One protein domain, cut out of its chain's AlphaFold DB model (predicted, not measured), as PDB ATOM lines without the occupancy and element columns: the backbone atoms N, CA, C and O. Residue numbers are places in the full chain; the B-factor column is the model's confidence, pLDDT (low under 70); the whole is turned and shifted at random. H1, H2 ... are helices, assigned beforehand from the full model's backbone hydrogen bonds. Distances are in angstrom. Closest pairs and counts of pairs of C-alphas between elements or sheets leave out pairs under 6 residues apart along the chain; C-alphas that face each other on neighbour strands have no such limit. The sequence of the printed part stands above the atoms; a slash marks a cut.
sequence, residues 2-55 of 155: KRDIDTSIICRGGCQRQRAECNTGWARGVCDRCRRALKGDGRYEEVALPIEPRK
ATOM      1  N   LYS A   2       3.801  30.602 -23.242       37.62
ATOM      2  CA  LYS A   2       3.478  32.025 -23.024       37.62
ATOM      3  C   LYS A   2       4.550  32.841 -23.758       37.62
ATOM      4  O   LYS A   2       5.726  32.748 -23.409       37.62
ATOM      5  N   ARG A   3       4.157  33.491 -24.860       44.81
ATOM      6  CA  ARG A   3       5.018  34.387 -25.641       44.81
ATOM      7  C   ARG A   3       5.387  35.540 -24.719       44.81
ATOM      8  O   ARG A   3       4.487  36.098 -24.096       44.81
ATOM      9  N   ASP A   4       6.674  35.832 -24.592       55.53
ATOM     10  CA  ASP A   4       7.137  36.985 -23.826       55.53
ATOM     11  C   ASP A   4       6.400  38.222 -24.356       55.53
ATOM     12  O   ASP A   4       6.401  38.493 -25.560       55.53
ATOM     13  N   ILE A   5       5.634  38.875 -23.482       64.31
ATOM     14  CA  ILE A   5       4.819  40.025 -23.864       64.31
ATOM     15  C   ILE A   5       5.802  41.170 -24.076       64.31
ATOM     16  O   ILE A   5       6.375  41.676 -23.120       64.31
ATOM     17  N   ASP A   6       6.020  41.559 -25.331       76.50
ATOM     18  CA  ASP A   6       6.750  42.783 -25.654       76.50
ATOM     19  C   ASP A   6       6.048  43.947 -24.943       76.50
ATOM     20  O   ASP A   6       4.842  44.113 -25.131       76.50
ATOM     21  N   THR A   7       6.755  44.722 -24.121       79.38
ATOM     22  CA  THR A   7       6.220  45.860 -23.343       79.38
ATOM     23  C   THR A   7       6.561  47.216 -23.958       79.38
ATOM     24  O   THR A   7       6.230  48.258 -23.396       79.38
ATOM     25  N   SER A   8       7.197  47.231 -25.130       85.69
ATOM     26  CA  SER A   8       7.639  48.466 -25.773       85.69
ATOM     27  C   SER A   8       6.452  49.348 -26.163       85.69
ATOM     28  O   SER A   8       5.460  48.861 -26.716       85.69
ATOM     29  N   ILE A   9       6.577  50.648 -25.882       89.06
ATOM     30  CA  ILE A   9       5.537  51.663 -26.122       89.06
ATOM     31  C   ILE A   9       5.683  52.290 -27.517       89.06
ATOM     32  O   ILE A   9       4.683  52.624 -28.146       89.06
ATOM     33  N   ILE A  10       6.916  52.418 -28.014       92.31
ATOM     34  CA  ILE A  10       7.256  53.071 -29.287       92.31
ATOM     35  C   ILE A  10       8.084  52.118 -30.145       92.31
ATOM     36  O   ILE A  10       8.936  51.390 -29.629       92.31
ATOM     37  N   CYS A  11       7.821  52.102 -31.453       92.56
ATOM     38  CA  CYS A  11       8.517  51.226 -32.387       92.56
ATOM     39  C   CYS A  11       9.940  51.741 -32.597       92.56
ATOM     40  O   CYS A  11      10.126  52.869 -33.044       92.56
ATOM     41  N   ARG A  12      10.935  50.892 -32.336       91.00
ATOM     42  CA  ARG A  12      12.356  51.199 -32.568       91.00
ATOM     43  C   ARG A  12      12.771  51.096 -34.029       91.00
ATOM     44  O   ARG A  12      13.850  51.544 -34.389       91.00
ATOM     45  N   GLY A  13      11.921  50.508 -34.870       89.44
ATOM     46  CA  GLY A  13      12.115  50.515 -36.313       89.44
ATOM     47  C   GLY A  13      11.947  51.906 -36.925       89.44
ATOM     48  O   GLY A  13      11.842  52.913 -36.235       89.44
ATOM     49  N   GLY A  14      11.844  51.962 -38.252       85.62
ATOM     50  CA  GLY A  14      11.764  53.240 -38.964       85.62
ATOM     51  C   GLY A  14      10.468  54.038 -38.770       85.62
ATOM     52  O   GLY A  14      10.416  55.181 -39.204       85.62
ATOM     53  N   CYS A  15       9.406  53.474 -38.172       89.00
ATOM     54  CA  CYS A  15       8.121  54.180 -38.094       89.00
ATOM     55  C   CYS A  15       7.945  55.075 -36.864       89.00
ATOM     56  O   CYS A  15       7.097  55.956 -36.932       89.00
ATOM     57  N   GLN A  16       8.663  54.826 -35.758       85.12
ATOM     58  CA  GLN A  16       8.574  55.578 -34.489       85.12
ATOM     59  C   GLN A  16       7.153  55.819 -33.935       85.12
ATOM     60  O   GLN A  16       6.948  56.659 -33.065       85.12
ATOM     61  N   ARG A  17       6.157  55.061 -34.405       89.62
ATOM     62  CA  ARG A  17       4.767  55.171 -33.953       89.62
ATOM     63  C   ARG A  17       4.597  54.575 -32.569       89.62
ATOM     64  O   ARG A  17       5.300  53.619 -32.208       89.62
ATOM     65  N   GLN A  18       3.612  55.084 -31.838       90.00
ATOM     66  CA  GLN A  18       3.197  54.464 -30.588       90.00
ATOM     67  C   GLN A  18       2.502  53.130 -30.865       90.00
ATOM     68  O   GLN A  18       1.925  52.892 -31.930       90.00
ATOM     69  N   ARG A  19       2.521  52.234 -29.883       83.75
ATOM     70  CA  ARG A  19       1.878  50.924 -29.994       83.75
ATOM     71  C   ARG A  19       0.375  51.014 -30.226       83.75
ATOM     72  O   ARG A  19      -0.145  50.242 -31.024       83.75
ATOM     73  N   ALA A  20      -0.286  51.984 -29.595       84.50
ATOM     74  CA  ALA A  20      -1.704  52.265 -29.810       84.50
ATOM     75  C   ALA A  20      -2.025  52.656 -31.268       84.50
ATOM     76  O   ALA A  20      -3.141  52.458 -31.731       84.50
ATOM     77  N   GLU A  21      -1.035  53.154 -32.014       86.88
ATOM     78  CA  GLU A  21      -1.171  53.622 -33.399       86.88
ATOM     79  C   GLU A  21      -0.786  52.542 -34.431       86.88
ATOM     80  O   GLU A  21      -0.822  52.774 -35.644       86.88
ATOM     81  N   CYS A  22      -0.372  51.355 -33.973       83.06
ATOM     82  CA  CYS A  22       0.101  50.265 -34.820       83.06
ATOM     83  C   CYS A  22      -0.798  49.032 -34.692       83.06
ATOM     84  O   CYS A  22      -0.677  48.261 -33.745       83.06
ATOM     85  N   ASN A  23      -1.622  48.778 -35.713       83.00
ATOM     86  CA  ASN A  23      -2.526  47.623 -35.789       83.00
ATOM     87  C   ASN A  23      -1.817  46.305 -36.198       83.00
ATOM     88  O   ASN A  23      -2.302  45.557 -37.043       83.00
ATOM     89  N   THR A  24      -0.613  46.049 -35.683       83.88
ATOM     90  CA  THR A  24       0.177  44.841 -35.988       83.88
ATOM     91  C   THR A  24       0.792  44.257 -34.723       83.88
ATOM     92  O   THR A  24       0.883  44.953 -33.718       83.88
ATOM     93  N   GLY A  25       1.283  43.015 -34.772       86.88
ATOM     94  CA  GLY A  25       2.069  42.438 -33.682       86.88
ATOM     95  C   GLY A  25       3.383  43.190 -33.456       86.88
ATOM     96  O   GLY A  25       3.884  43.879 -34.349       86.88
ATOM     97  N   TRP A  26       3.918  43.080 -32.240       90.56
ATOM     98  CA  TRP A  26       5.192  43.672 -31.832       90.56
ATOM     99  C   TRP A  26       6.094  42.589 -31.255       90.56
ATOM    100  O   TRP A  26       5.622  41.704 -30.536       90.56
ATOM    101  N   ALA A  27       7.374  42.645 -31.606       88.31
ATOM    102  CA  ALA A  27       8.400  41.781 -31.045       88.31
ATOM    103  C   ALA A  27       9.710  42.554 -30.897       88.31
ATOM    104  O   ALA A  27      10.127  43.244 -31.829       88.31
ATOM    105  N   ARG A  28      10.376  42.390 -29.747       88.62
ATOM    106  CA  ARG A  28      11.664  43.029 -29.430       88.62
ATOM    107  C   ARG A  28      11.651  44.546 -29.705       88.62
ATOM    108  O   ARG A  28      12.621  45.108 -30.203       88.62
ATOM    109  N   GLY A  29      10.537  45.212 -29.413       90.94
ATOM    110  CA  GLY A  29      10.357  46.653 -29.585       90.94
ATOM    111  C   GLY A  29      10.162  47.131 -31.017       90.94
ATOM    112  O   GLY A  29      10.275  48.328 -31.277       90.94
ATOM    113  N   VAL A  30       9.848  46.230 -31.949       92.81
ATOM    114  CA  VAL A  30       9.622  46.557 -33.360       92.81
ATOM    115  C   VAL A  30       8.272  45.997 -33.815       92.81
ATOM    116  O   VAL A  30       7.971  44.819 -33.615       92.81
ATOM    117  N   CYS A  31       7.449  46.832 -34.457       93.06
ATOM    118  CA  CYS A  31       6.184  46.391 -35.049       93.06
ATOM    119  C   CYS A  31       6.427  45.471 -36.261       93.06
ATOM    120  O   CYS A  31       7.425  45.615 -36.970       93.06
ATOM    121  N   ASP A  32       5.506  44.549 -36.554       92.06
ATOM    122  CA  ASP A  32       5.668  43.555 -37.628       92.06
ATOM    123  C   ASP A  32       6.012  44.170 -38.986       92.06
ATOM    124  O   ASP A  32       6.792  43.593 -39.746       92.06
ATOM    125  N   ARG A  33       5.453  45.348 -39.287       91.50
ATOM    126  CA  ARG A  33       5.742  46.088 -40.520       91.50
ATOM    127  C   ARG A  33       7.224  46.458 -40.609       91.50
ATOM    128  O   ARG A  33       7.882  46.096 -41.580       91.50
ATOM    129  N   CYS A  34       7.749  47.149 -39.597       93.56
ATOM    130  CA  CYS A  34       9.152  47.556 -39.570       93.56
ATOM    131  C   CYS A  34      10.090  46.360 -39.441       93.56
ATOM    132  O   CYS A  34      11.147  46.351 -40.056       93.56
ATOM    133  N   ARG A  35       9.688  45.323 -38.702       93.06
ATOM    134  CA  ARG A  35      10.457  44.085 -38.581       93.06
ATOM    135  C   ARG A  35      10.678  43.424 -39.938       93.06
ATOM    136  O   ARG A  35      11.786  42.978 -40.203       93.06
ATOM    137  N   ARG A  36       9.648  43.341 -40.790       92.50
ATOM    138  CA  ARG A  36       9.776  42.755 -42.137       92.50
ATOM    139  C   ARG A  36      10.754  43.545 -43.006       92.50
ATOM    140  O   ARG A  36      11.613  42.927 -43.617       92.50
ATOM    141  N   ALA A  37      10.654  44.875 -42.999       92.56
ATOM    142  CA  ALA A  37      11.578  45.743 -43.732       92.56
ATOM    143  C   ALA A  37      13.026  45.569 -43.241       92.56
ATOM    144  O   ALA A  37      13.901  45.195 -44.009       92.56
ATOM    145  N   LEU A  38      13.251  45.694 -41.930       94.19
ATOM    146  CA  LEU A  38      14.579  45.551 -41.328       94.19
ATOM    147  C   LEU A  38      15.190  44.159 -41.522       94.19
ATOM    148  O   LEU A  38      16.408  44.039 -41.608       94.19
ATOM    149  N   LYS A  39      14.371  43.100 -41.568       92.38
ATOM    150  CA  LYS A  39      14.849  41.752 -41.906       92.38
ATOM    151  C   LYS A  39      15.270  41.638 -43.368       92.38
ATOM    152  O   LYS A  39      16.254  40.961 -43.629       92.38
ATOM    153  N   GLY A  40      14.549  42.281 -44.289       92.25
ATOM    154  CA  GLY A  40      14.944  42.359 -45.699       92.25
ATOM    155  C   GLY A  40      16.281  43.077 -45.887       92.25
ATOM    156  O   GLY A  40      17.109  42.622 -46.666       92.25
ATOM    157  N   ASP A  41      16.520  44.121 -45.090       90.50
ATOM    158  CA  ASP A  41      17.746  44.926 -45.137       90.50
ATOM    159  C   ASP A  41      18.897  44.362 -44.277       90.50
ATOM    160  O   ASP A  41      19.967  44.959 -44.212       90.50
ATOM    161  N   GLY A  42      18.685  43.262 -43.544       91.56
ATOM    162  CA  GLY A  42      19.686  42.665 -42.641       91.56
ATOM    163  C   GLY A  42      19.953  43.432 -41.334       91.56
ATOM    164  O   GLY A  42      20.701  42.957 -40.488       91.56
ATOM    165  N   ARG A  43      19.298  44.576 -41.113       92.25
ATOM    166  CA  ARG A  43      19.541  45.495 -39.981       92.25
ATOM    167  C   ARG A  43      18.684  45.217 -38.746       92.25
ATOM    168  O   ARG A  43      18.679  45.987 -37.789       92.25
ATOM    169  N   TYR A  44      17.892  44.147 -38.762       91.75
ATOM    170  CA  TYR A  44      16.943  43.866 -37.683       91.75
ATOM    171  C   TYR A  44      17.616  43.709 -36.316       91.75
ATOM    172  O   TYR A  44      17.116  44.262 -35.338       91.75
ATOM    173  N   GLU A  45      18.750  43.011 -36.246       90.69
ATOM    174  CA  GLU A  45      19.452  42.770 -34.978       90.69
ATOM    175  C   GLU A  45      20.133  44.027 -34.410       90.69
ATOM    176  O   GLU A  45      20.338  44.105 -33.205       90.69
ATOM    177  N   GLU A  46      20.412  45.038 -35.242       90.56
ATOM    178  CA  GLU A  46      20.961  46.334 -34.804       90.56
ATOM    179  C   GLU A  46      19.909  47.210 -34.107       90.56
ATOM    180  O   GLU A  46      20.234  48.071 -33.291       90.56
ATOM    181  N   VAL A  47      18.636  47.019 -34.462       90.56
ATOM    182  CA  VAL A  47      17.534  47.912 -34.078       90.56
ATOM    183  C   VAL A  47      16.624  47.286 -33.021       90.56
ATOM    184  O   VAL A  47      16.085  47.982 -32.154       90.56
ATOM    185  N   ALA A  48      16.410  45.973 -33.099       90.19
ATOM    186  CA  ALA A  48      15.571  45.249 -32.160       90.19
ATOM    187  C   ALA A  48      16.210  45.212 -30.765       90.19
ATOM    188  O   ALA A  48      17.417  45.038 -30.617       90.19
ATOM    189  N   LEU A  49      15.382  45.303 -29.721       87.62
ATOM    190  CA  LEU A  49      15.819  45.072 -28.344       87.62
ATOM    191  C   LEU A  49      16.525  43.713 -28.224       87.62
ATOM    192  O   LEU A  49      16.103  42.766 -28.892       87.62
ATOM    193  N   PRO A  50      17.568  43.574 -27.392       81.44
ATOM    194  CA  PRO A  50      18.248  42.297 -27.205       81.44
ATOM    195  C   PRO A  50      17.275  41.227 -26.698       81.44
ATOM    196  O   PRO A  50      16.306  41.519 -25.996       81.44
ATOM    197  N   ILE A  51      17.523  39.971 -27.073       73.94
ATOM    198  CA  ILE A  51      16.823  38.841 -26.460       73.94
ATOM    199  C   ILE A  51      17.414  38.681 -25.065       73.94
ATOM    200  O   ILE A  51      18.538  38.203 -24.927       73.94
ATOM    201  N   GLU A  52      16.675  39.077 -24.033       63.88
ATOM    202  CA  GLU A  52      17.055  38.681 -22.685       63.88
ATOM    203  C   GLU A  52      16.777  37.182 -22.526       63.88
ATOM    204  O   GLU A  52      15.642  36.741 -22.757       63.88
ATOM    205  N   PRO A  53      17.781  36.363 -22.162       59.19
ATOM    206  CA  PRO A  53      17.510  34.983 -21.811       59.19
ATOM    207  C   PRO A  53      16.537  35.000 -20.635       59.19
ATOM    208  O   PRO A  53      16.734  35.749 -19.674       59.19
ATOM    209  N   ARG A  54      15.485  34.174 -20.686       58.00
ATOM    210  CA  ARG A  54      14.641  33.966 -19.508       58.00
ATOM    211  C   ARG A  54      15.539  33.432 -18.403       58.00
ATOM    212  O   ARG A  54      15.870  32.249 -18.395       58.00
ATOM    213  N   LYS A  55      15.939  34.298 -17.473       53.78
ATOM    214  CA  LYS A  55      16.576  33.856 -16.241       53.78
ATOM    215  C   LYS A  55      15.532  33.016 -15.531       53.78
ATOM    216  O   LYS A  55      14.516  33.543 -15.078       53.78
TER     217      LYS A  55
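This is residues 2 to 55 of the 155 residues of the protein "HNHc domain-containing protein" of Curtobacterium sp. MCLR17_042 (UniProt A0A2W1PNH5). This domain has little regular structure: a long looping stretch, residues 2 to 31, leads into one helix, H1, and the very short H2 follows near the end of H1. The two ends trail away from this body towards the same side. The printed part has 54 residues, of which the two named helices, H1 then H2, hold 13; the class is all helix, with no named strand. The whole is compact, with a radius of gyration of the C-alphas of 10.8 A and spans of 31 by 27 by 15 A.

Residues 26 to 27 form a short antiparallel pairing with residues 30 to 31. Next comes H1, residues 32 to 40, and a tight link of 3 residues joins it to H2, residues 44 to 47. H1 and H2 are close but not clearly touching; their closest C-alphas, those of Leu 38 and Tyr 44, are 4.7 A apart. In H1 every O i to N i+4 pair is within hydrogen-bond range; H2 is too short for such a pair.

H1 begins at C-alpha 32 (5.668, 43.555, -37.628) and measures 12.4 A. H2 measures 5.5 A and ends at C-alpha 47 (17.534, 47.912, -34.078).

The C-alphas farthest apart, those of Glu 21 and Lys 55, are 31.6 A apart. The printed part has no cut. The model's pLDDT is under 70 at residues 2 to 5 and 52 to 55.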